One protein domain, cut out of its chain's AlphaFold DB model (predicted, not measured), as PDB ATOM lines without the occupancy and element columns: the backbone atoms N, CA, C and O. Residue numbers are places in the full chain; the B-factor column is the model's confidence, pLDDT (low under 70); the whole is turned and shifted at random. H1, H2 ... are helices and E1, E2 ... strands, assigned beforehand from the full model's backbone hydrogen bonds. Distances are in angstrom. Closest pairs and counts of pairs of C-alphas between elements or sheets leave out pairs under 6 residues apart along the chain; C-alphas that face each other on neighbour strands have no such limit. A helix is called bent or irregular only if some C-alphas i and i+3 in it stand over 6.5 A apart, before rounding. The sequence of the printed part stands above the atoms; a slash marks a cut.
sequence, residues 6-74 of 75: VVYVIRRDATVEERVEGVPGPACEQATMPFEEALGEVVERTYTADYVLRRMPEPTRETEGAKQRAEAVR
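AT A GLANCE: This is residues 6 to 74 of the 75 residues of an uncharacterized protein of Armatimonadetes bacterium CG_4_8_14_3_um_filter_66_20 (UniProt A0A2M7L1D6). A small body at one end and a long free tail at the other: a two-stranded hairpin, E1 and E2, has the helix H1 over one face, mostly over E2, and after the short helix H2 residues 57 to 74 stick out as an arm that holds the helix H3. H1 runs back along the hairpin, and the arm adds much of the length of the rod. The printed part has 69 residues with two named strands and three named helices, in the order E1, E2, H1, H2, H3, and its class is mixed, helices and strands. The sheet has the order E1, E2 and is antiparallel. The whole is extended, with a radius of gyration of the C-alphas of 19.6 A, and spans 68 by 22 by 16 A.

HOW THE PARTS SIT: From the first printed residue, strand E1, residues 6 to 10, and strand E2, residues 16 to 21, form a hairpin with a tight link of 5 residues. They are antiparallel neighbours, with 162 degrees between their directions. Among the C-alphas that face each other are those of Tyr 8 and Glu 18, 4.9 A apart. N 7 and O 19 are within hydrogen-bond range at 2.9 A, and so are N 17 and O 9 at 2.9 A. A second tight link of 5 residues leads to helix H1, residues 27 to 39. The closest C-alphas of E2 and H1 are those of Val 20 and Cys 28, 7.2 A apart. Within 10 A, H1 has 11 pairs of C-alphas with E2 and 3 with E1. E1 and H1 are only just apart, with closest C-alphas 8.4 A from each other. H1 and helix H2, residues 49 to 52, are close but not clearly touching, with one pair of C-alphas within 8 A, Cys 28 and Tyr 51 at 7.4 A. E2 and H2 are only just apart, at 8.1 A. Helix H3, residues 61 to 72, is apart from E1, E2, H1 and H2. In H3 every O i to N i+4 pair is within hydrogen-bond range, in H1 7 of 9 are, and H2 is too short for such a pair but has its one O i to N i+3 pair within range.

IN THESE COORDINATES: E1 begins at C-alpha 6, printed at (4.276, -14.290, 38.112), and measures 13.0 A from first to last C-alpha. E2, from Val 16 to Glu 21, measures 16.5 A. H1, from Ala 27 to Leu 39, measures 19.1 A and begins at C-alpha 27, printed at (13.614, -6.805, 42.476). H1 is irregular, with C-alphas 31 and 34 at 7.2 A from each other. H2, from Ala 49 to Val 52, measures 5.4 A. H3, from Arg 61 to Ala 72, measures 17.0 A and ends at C-alpha 72, printed at (22.737, 25.861, 26.279).

THE WHOLE: The two C-alphas farthest apart are those of Asp 13 and Arg 74, at 68.1 A. Residues 57 to 74, of which 61 to 72 belong to H3, stand free, and the body without them has 51 residues, spans 39 by 17 by 16 A and has a radius of gyration of 11.7 A. The printed part has no cut. The links from H1 to H2, 9 residues, and from H2 to H3, 8 residues, are short, and no link is long. The mean pLDDT of the printed part is 82.1, but the 21 residues from 54 to 74 are under 70, and H3 has a mean of 59.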
ATOM      1  N   VAL A   6       3.981 -13.196  37.190       92.50
ATOM      2  CA  VAL A   6       4.276 -14.290  38.112       92.50
ATOM      3  C   VAL A   6       3.279 -15.412  37.835       92.50
ATOM      4  O   VAL A   6       2.077 -15.162  37.711       92.50
ATOM      5  N   VAL A   7       3.780 -16.629  37.647       94.25
ATOM      6  CA  VAL A   7       2.982 -17.825  37.362       94.25
ATOM      7  C   VAL A   7       3.193 -18.828  38.482       94.25
ATOM      8  O   VAL A   7       4.328 -19.207  38.755       94.25
ATOM      9  N   TYR A   8       2.090 -19.282  39.073       95.44
ATOM     10  CA  TYR A   8       2.080 -20.336  40.080       95.44
ATOM     11  C   TYR A   8       1.485 -21.618  39.501       95.44
ATOM     12  O   TYR A   8       0.402 -21.592  38.908       95.44
ATOM     13  N   VAL A   9       2.169 -22.743  39.702       96.69
ATOM     14  CA  VAL A   9       1.649 -24.084  39.413       96.69
ATOM     15  C   VAL A   9       1.518 -24.839  40.726       96.69
ATOM     16  O   VAL A   9       2.513 -25.191  41.351       96.69
ATOM     17  N   ILE A  10       0.277 -25.089  41.141       95.25
ATOM     18  CA  ILE A  10      -0.031 -25.837  42.362       95.25
ATOM     19  C   ILE A  10      -0.200 -27.309  41.988       95.25
ATOM     20  O   ILE A  10      -1.106 -27.674  41.230       95.25
ATOM     21  N   ARG A  11       0.684 -28.159  42.505       95.88
ATOM     22  CA  ARG A  11       0.663 -29.605  42.283       95.88
ATOM     23  C   ARG A  11      -0.243 -30.298  43.306       95.88
ATOM     24  O   ARG A  11      -0.605 -29.747  44.343       95.88
ATOM     25  N   ARG A  12      -0.651 -31.537  43.005       96.62
ATOM     26  CA  ARG A  12      -1.552 -32.326  43.875       96.62
ATOM     27  C   ARG A  12      -0.912 -32.753  45.196       96.62
ATOM     28  O   ARG A  12      -1.635 -33.076  46.129       96.62
ATOM     29  N   ASP A  13       0.412 -32.770  45.251       95.62
ATOM     30  CA  ASP A  13       1.207 -33.024  46.456       95.62
ATOM     31  C   ASP A  13       1.391 -31.761  47.318       95.62
ATOM     32  O   ASP A  13       2.186 -31.774  48.251       95.62
ATOM     33  N   ALA A  14       0.649 -30.689  47.014       92.00
ATOM     34  CA  ALA A  14       0.740 -29.370  47.631       92.00
ATOM     35  C   ALA A  14       2.064 -28.620  47.383       92.00
ATOM     36  O   ALA A  14       2.248 -27.533  47.928       92.00
ATOM     37  N   THR A  15       2.939 -29.122  46.506       95.06
ATOM     38  CA  THR A  15       4.108 -28.364  46.045       95.06
ATOM     39  C   THR A  15       3.666 -27.221  45.131       95.06
ATOM     40  O   THR A  15       2.817 -27.409  44.252       95.06
ATOM     41  N   VAL A  16       4.259 -26.040  45.307       96.50
ATOM     42  CA  VAL A  16       4.002 -24.865  44.466       96.50
ATOM     43  C   VAL A  16       5.262 -24.498  43.697       96.50
ATOM     44  O   VAL A  16       6.312 -24.272  44.288       96.50
ATOM     45  N   GLU A  17       5.150 -24.423  42.374       96.12
ATOM     46  CA  GLU A  17       6.214 -23.904  41.515       96.12
ATOM     47  C   GLU A  17       5.923 -22.450  41.161       96.12
ATOM     48  O   GLU A  17       4.847 -22.136  40.642       96.12
ATOM     49  N   GLU A  18       6.890 -21.574  41.420       95.69
ATOM     50  CA  GLU A  18       6.834 -20.157  41.075       95.69
ATOM     51  C   GLU A  18       7.750 -19.861  39.883       95.69
ATOM     52  O   GLU A  18       8.917 -20.254  39.849       95.69
ATOM     53  N   ARG A  19       7.222 -19.135  38.893       94.81
ATOM     54  CA  ARG A  19       7.995 -18.631  37.755       94.81
ATOM     55  C   ARG A  19       7.750 -17.143  37.559       94.81
ATOM     56  O   ARG A  19       6.619 -16.725  37.307       94.81
ATOM     57  N   VAL A  20       8.827 -16.366  37.612       93.69
ATOM     58  CA  VAL A  20       8.806 -14.914  37.418       93.69
ATOM     59  C   VAL A  20       9.366 -14.551  36.049       93.69
ATOM     60  O   VAL A  20      10.423 -15.032  35.643       93.69
ATOM     61  N   GLU A  21       8.656 -13.685  35.335       91.75
ATOM     62  CA  GLU A  21       9.032 -13.185  34.016       91.75
ATOM     63  C   GLU A  21       8.964 -11.652  33.998       91.75
ATOM     64  O   GLU A  21       8.040 -11.041  34.540       91.75
ATOM     65  N   GLY A  22       9.950 -11.012  33.363       88.38
ATOM     66  CA  GLY A  22       9.971  -9.557  33.175       88.38
ATOM     67  C   GLY A  22      10.348  -8.731  34.413       88.38
ATOM     68  O   GLY A  22      10.270  -7.501  34.356       88.38
ATOM     69  N   VAL A  23      10.774  -9.368  35.511       89.38
ATOM     70  CA  VAL A  23      11.277  -8.694  36.720       89.38
ATOM     71  C   VAL A  23      12.791  -8.925  36.844       89.38
ATOM     72  O   VAL A  23      13.214  -9.983  37.304       89.38
ATOM     73  N   PRO A  24      13.625  -7.966  36.405       87.44
ATOM     74  CA  PRO A  24      15.076  -8.125  36.406       87.44
ATOM     75  C   PRO A  24      15.695  -7.936  37.795       87.44
ATOM     76  O   PRO A  24      15.265  -7.082  38.579       87.44
ATOM     77  N   GLY A  25      16.789  -8.650  38.049       87.00
ATOM     78  CA  GLY A  25      17.616  -8.434  39.232       87.00
ATOM     79  C   GLY A  25      16.954  -8.787  40.573       87.00
ATOM     80  O   GLY A  25      15.943  -9.493  40.623       87.00
ATOM     81  N   PRO A  26      17.482  -8.245  41.687       86.44
ATOM     82  CA  PRO A  26      16.995  -8.537  43.041       86.44
ATOM     83  C   PRO A  26      15.595  -7.969  43.328       86.44
ATOM     84  O   PRO A  26      15.031  -8.212  44.392       86.44
ATOM     85  N   ALA A  27      15.014  -7.205  42.395       88.06
ATOM     86  CA  ALA A  27      13.614  -6.805  42.476       88.06
ATOM     87  C   ALA A  27      12.667  -8.012  42.350       88.06
ATOM     88  O   ALA A  27      11.553  -7.949  42.859       88.06
ATOM     89  N   CYS A  28      13.114  -9.102  41.710       90.19
ATOM     90  CA  CYS A  28      12.371 -10.357  41.636       90.19
ATOM     91  C   CYS A  28      12.111 -10.922  43.036       90.19
ATOM     92  O   CYS A  28      10.965 -11.168  43.380       90.19
ATOM     93  N   GLU A  29      13.150 -11.037  43.866       90.00
ATOM     94  CA  GLU A  29      13.027 -11.592  45.222       90.00
ATOM     95  C   GLU A  29      12.124 -10.738  46.112       90.00
ATOM     96  O   GLU A  29      11.281 -11.256  46.831       90.00
ATOM     97  N   GLN A  30      12.241  -9.411  46.023       90.81
ATOM     98  CA  GLN A  30      11.364  -8.511  46.778       90.81
ATOM     99  C   GLN A  30       9.895  -8.650  46.362       90.81
ATOM    100  O   GLN A  30       9.004  -8.491  47.193       90.81
ATOM    101  N   ALA A  31       9.643  -8.928  45.081       90.38
ATOM    102  CA  ALA A  31       8.296  -9.136  44.575       90.38
ATOM    103  C   ALA A  31       7.719 -10.495  44.997       90.38
ATOM    104  O   ALA A  31       6.509 -10.577  45.197       90.38
ATOM    105  N   THR A  32       8.548 -11.537  45.140       93.31
ATOM    106  CA  THR A  32       8.093 -12.901  45.466       93.31
ATOM    107  C   THR A  32       8.031 -13.188  46.963       93.31
ATOM    108  O   THR A  32       7.169 -13.949  47.393       93.31
ATOM    109  N   MET A  33       8.850 -12.513  47.777       93.88
ATOM    110  CA  MET A  33       8.942 -12.701  49.232       93.88
ATOM    111  C   MET A  33       7.591 -12.810  49.970       93.88
ATOM    112  O   MET A  33       7.406 -13.795  50.682       93.88
ATOM    113  N   PRO A  34       6.608 -11.898  49.805       94.06
ATOM    114  CA  PRO A  34       5.340 -12.013  50.534       94.06
ATOM    115  C   PRO A  34       4.507 -13.236  50.119       94.06
ATOM    116  O   PRO A  34       3.681 -13.713  50.897       94.06
ATOM    117  N   PHE A  35       4.687 -13.736  48.893       92.94
ATOM    118  CA  PHE A  35       4.013 -14.943  48.425       92.94
ATOM    119  C   PHE A  35       4.712 -16.189  48.955       92.94
ATOM    120  O   PHE A  35       4.038 -17.091  49.440       92.94
ATOM    121  N   GLU A  36       6.044 -16.218  48.917       94.25
ATOM    122  CA  GLU A  36       6.844 -17.298  49.494       94.25
ATOM    123  C   GLU A  36       6.521 -17.469  50.989       94.25
ATOM    124  O   GLU A  36       6.147 -18.562  51.400       94.25
ATOM    125  N   GLU A  37       6.514 -16.381  51.770       94.50
ATOM    126  CA  GLU A  37       6.158 -16.395  53.200       94.50
ATOM    127  C   GLU A  37       4.745 -16.942  53.474       94.50
ATOM    128  O   GLU A  37       4.509 -17.581  54.501       94.50
ATOM    129  N   ALA A  38       3.797 -16.699  52.565       94.00
ATOM    130  CA  ALA A  38       2.423 -17.178  52.692       94.00
ATOM    131  C   ALA A  38       2.247 -18.639  52.239       94.00
ATOM    132  O   ALA A  38       1.349 -19.326  52.728       94.00
ATOM    133  N   LEU A  39       3.065 -19.100  51.288       92.06
ATOM    134  CA  LEU A  39       2.988 -20.439  50.701       92.06
ATOM    135  C   LEU A  39       3.797 -21.476  51.489       92.06
ATOM    136  O   LEU A  39       3.412 -22.646  51.500       92.06
ATOM    137  N   GLY A  40       4.875 -21.067  52.165       92.75
ATOM    138  CA  GLY A  40       5.668 -21.927  53.041       92.75
ATOM    139  C   GLY A  40       7.177 -21.728  52.892       92.75
ATOM    140  O   GLY A  40       7.675 -20.614  52.785       92.75
ATOM    141  N   GLU A  41       7.927 -22.826  52.938       93.12
ATOM    142  CA  GLU A  41       9.388 -22.809  52.821       93.12
ATOM    143  C   GLU A  41       9.829 -23.017  51.364       93.12
ATOM    144  O   GLU A  41       9.330 -23.904  50.668       93.12
ATOM    145  N   VAL A  42      10.797 -22.217  50.905       94.50
ATOM    146  CA  VAL A  42      11.400 -22.373  49.576       94.50
ATOM    147  C   VAL A  42      12.347 -23.568  49.584       94.50
ATOM    148  O   VAL A  42      13.430 -23.516  50.162       94.50
ATOM    149  N   VAL A  43      11.945 -24.642  48.907       94.81
ATOM    150  CA  VAL A  43      12.715 -25.896  48.854       94.81
ATOM    151  C   VAL A  43      13.853 -25.832  47.827       94.81
ATOM    152  O   VAL A  43      14.911 -26.424  48.023       94.81
ATOM    153  N   GLU A  44      13.648 -25.104  46.727       94.69
ATOM    154  CA  GLU A  44      14.618 -24.951  45.641       94.69
ATOM    155  C   GLU A  44      14.433 -23.599  44.938       94.69
ATOM    156  O   GLU A  44      13.311 -23.116  44.783       94.69
ATOM    157  N   ARG A  45      15.536 -22.991  44.478       93.62
ATOM    158  CA  ARG A  45      15.524 -21.753  43.687       93.62
ATOM    159  C   ARG A  45      16.514 -21.839  42.530       93.62
ATOM    160  O   ARG A  45      17.684 -22.150  42.729       93.62
ATOM    161  N   THR A  46      16.050 -21.487  41.332       93.81
ATOM    162  CA  THR A  46      16.879 -21.408  40.120       93.81
ATOM    163  C   THR A  46      16.788 -20.012  39.516       93.81
ATOM    164  O   THR A  46      15.710 -19.562  39.134       93.81
ATOM    165  N   TYR A  47      17.927 -19.328  39.398       91.75
ATOM    166  CA  TYR A  47      18.002 -17.997  38.795       91.75
ATOM    167  C   TYR A  47      18.096 -18.079  37.269       91.75
ATOM    168  O   TYR A  47      18.842 -18.889  36.718       91.75
ATOM    169  N   THR A  48      17.362 -17.208  36.576       90.44
ATOM    170  CA  THR A  48      17.436 -17.054  35.117       90.44
ATOM    171  C   THR A  48      18.417 -15.941  34.733       90.44
ATOM    172  O   THR A  48      18.899 -15.189  35.581       90.44
ATOM    173  N   ALA A  49      18.703 -15.795  33.435       87.50
ATOM    174  CA  ALA A  49      19.540 -14.701  32.938       87.50
ATOM    175  C   ALA A  49      18.995 -13.311  33.331       87.50
ATOM    176  O   ALA A  49      19.782 -12.412  33.629       87.50
ATOM    177  N   ASP A  50      17.670 -13.151  33.414       83.81
ATOM    178  CA  ASP A  50      17.012 -11.916  33.865       83.81
ATOM    179  C   ASP A  50      17.427 -11.484  35.275       83.81
ATOM    180  O   ASP A  50      17.480 -10.288  35.563       83.81
ATOM    181  N   TYR A  51      17.782 -12.430  36.146       86.12
ATOM    182  CA  TYR A  51      18.274 -12.110  37.483       86.12
ATOM    183  C   TYR A  51      19.649 -11.424  37.449       86.12
ATOM    184  O   TYR A  51      19.944 -10.549  38.257       86.12
ATOM    185  N   VAL A  52      20.502 -11.782  36.489       83.12
ATOM    186  CA  VAL A  52      21.835 -11.175  36.340       83.12
ATOM    187  C   VAL A  52      21.741  -9.808  35.657       83.12
ATOM    188  O   VAL A  52      22.568  -8.922  35.891       83.12
ATOM    189  N   LEU A  53      20.722  -9.611  34.820       77.94
ATOM    190  CA  LEU A  53      20.488  -8.342  34.151       77.94
ATOM    191  C   LEU A  53      20.070  -7.283  35.171       77.94
ATOM    192  O   LEU A  53      18.961  -7.266  35.699       77.94
ATOM    193  N   ARG A  54      20.964  -6.327  35.426       66.44
ATOM    194  CA  ARG A  54      20.619  -5.138  36.198       66.44
ATOM    195  C   ARG A  54      19.786  -4.220  35.310       66.44
ATOM    196  O   ARG A  54      20.273  -3.758  34.278       66.44
ATOM    197  N   ARG A  55      18.545  -3.920  35.709       66.06
ATOM    198  CA  ARG A  55      17.756  -2.878  35.038       66.06
ATOM    199  C   ARG A  55      18.543  -1.573  35.139       66.06
ATOM    200  O   ARG A  55      18.772  -1.084  36.246       66.06
ATOM    201  N   MET A  56      18.990  -1.025  34.008       58.94
ATOM    202  CA  MET A  56      19.484   0.351  34.008       58.94
ATOM    203  C   MET A  56      18.318   1.243  34.443       58.94
ATOM    204  O   MET A  56      17.207   1.057  33.936       58.94
ATOM    205  N   PRO A  57      18.528   2.162  35.401       58.59
ATOM    206  CA  PRO A  57      17.493   3.116  35.754       58.59
ATOM    207  C   PRO A  57      17.110   3.900  34.497       58.59
ATOM    208  O   PRO A  57      17.977   4.343  33.740       58.59
ATOM    209  N   GLU A  58      15.807   4.024  34.252       58.28
ATOM    210  CA  GLU A  58      15.300   4.887  33.189       58.28
ATOM    211  C   GLU A  58      15.742   6.326  33.504       58.28
ATOM    212  O   GLU A  58      15.671   6.728  34.673       58.28
ATOM    213  N   PRO A  59      16.247   7.097  32.521       55.72
ATOM    214  CA  PRO A  59      16.650   8.474  32.765       55.72
ATOM    215  C   PRO A  59      15.444   9.244  33.306       55.72
ATOM    216  O   PRO A  59      14.390   9.321  32.673       55.72
ATOM    217  N   THR A  60      15.578   9.772  34.518       59.53
ATOM    218  CA  THR A  60      14.558  10.624  35.119       59.53
ATOM    219  C   THR A  60      14.522  11.956  34.370       59.53
ATOM    220  O   THR A  60      15.544  12.455  33.906       59.53
ATOM    221  N   ARG A  61      13.348  12.592  34.280       61.97
ATOM    222  CA  ARG A  61      13.197  13.909  33.624       61.97
ATOM    223  C   ARG A  61      14.143  14.987  34.188       61.97
ATOM    224  O   ARG A  61      14.472  15.947  33.497       61.97
ATOM    225  N   GLU A  62      14.633  14.815  35.417       58.38
ATOM    226  CA  GLU A  62      15.662  15.672  36.022       58.38
ATOM    227  C   GLU A  62      17.017  15.598  35.299       58.38
ATOM    228  O   GLU A  62      17.690  16.621  35.153       58.38
ATOM    229  N   THR A  63      17.408  14.426  34.787       59.03
ATOM    230  CA  THR A  63      18.657  14.276  34.023       59.03
ATOM    231  C   THR A  63      18.543  14.840  32.603       59.03
ATOM    232  O   THR A  63      19.533  15.355  32.082       59.03
ATOM    233  N   GLU A  64      17.347  14.854  32.000       58.16
ATOM    234  CA  GLU A  64      17.105  15.541  30.718       58.16
ATOM    235  C   GLU A  64      17.205  17.069  30.854       58.16
ATOM    236  O   GLU A  64      17.876  17.717  30.045       58.16
ATOM    237  N   GLY A  65      16.622  17.648  31.910       58.44
ATOM    238  CA  GLY A  65      16.698  19.091  32.172       58.44
ATOM    239  C   GLY A  65      18.119  19.584  32.475       58.44
ATOM    240  O   GLY A  65      18.504  20.676  32.051       58.44
ATOM    241  N   ALA A  66      18.934  18.771  33.156       60.19
ATOM    242  CA  ALA A  66      20.341  19.082  33.415       60.19
ATOM    243  C   ALA A  66      21.196  19.052  32.134       60.19
ATOM    244  O   ALA A  66      22.067  19.905  31.949       60.19
ATOM    245  N   LYS A  67      20.916  18.118  31.215       59.41
ATOM    246  CA  LYS A  67      21.624  18.001  29.933       59.41
ATOM    247  C   LYS A  67      21.306  19.173  28.996       59.41
ATOM    248  O   LYS A  67      22.224  19.749  28.423       59.41
ATOM    249  N   GLN A  68      20.041  19.597  28.936       61.31
ATOM    250  CA  GLN A  68      19.611  20.759  28.140       61.31
ATOM    251  C   GLN A  68      20.242  22.076  28.618       61.31
ATOM    252  O   GLN A  68      20.633  22.908  27.803       61.31
ATOM    253  N   ARG A  69      20.403  22.264  29.936       60.19
ATOM    254  CA  ARG A  69      21.084  23.446  30.493       60.19
ATOM    255  C   ARG A  69      22.588  23.443  30.224       60.19
ATOM    256  O   ARG A  69      23.152  24.497  29.963       60.19
ATOM    257  N   ALA A  70      23.232  22.278  30.273       59.84
ATOM    258  CA  ALA A  70      24.655  22.154  29.962       59.84
ATOM    259  C   ALA A  70      24.955  22.399  28.471       59.84
ATOM    260  O   ALA A  70      26.009  22.939  28.139       59.84
ATOM    261  N   GLU A  71      24.029  22.037  27.580       58.28
ATOM    262  CA  GLU A  71      24.147  22.269  26.136       58.28
ATOM    263  C   GLU A  71      23.921  23.746  25.771       58.28
ATOM    264  O   GLU A  71      24.672  24.300  24.974       58.28
ATOM    265  N   ALA A  72      22.986  24.426  26.448       58.38
ATOM    266  CA  ALA A  72      22.737  25.861  26.279       58.38
ATOM    267  C   ALA A  72      23.878  26.773  26.776       58.38
ATOM    268  O   ALA A  72      23.942  27.930  26.385       58.38
ATOM    269  N   VAL A  73      24.777  26.275  27.633       60.25
ATOM    270  CA  VAL A  73      25.965  27.015  28.116       60.25
ATOM    271  C   VAL A  73      27.161  26.877  27.156       60.25
ATOM    272  O   VAL A  73      28.152  27.591  27.294       60.25
ATOM    273  N   ARG A  74      27.090  25.961  26.179       58.03
ATOM    274  CA  ARG A  74      28.129  25.750  25.153       58.03
ATOM    275  C   ARG A  74      27.818  26.396  23.795       58.03
ATOM    276  O   ARG A  74      28.680  26.320  22.920       58.03
TER     277      ARG A  74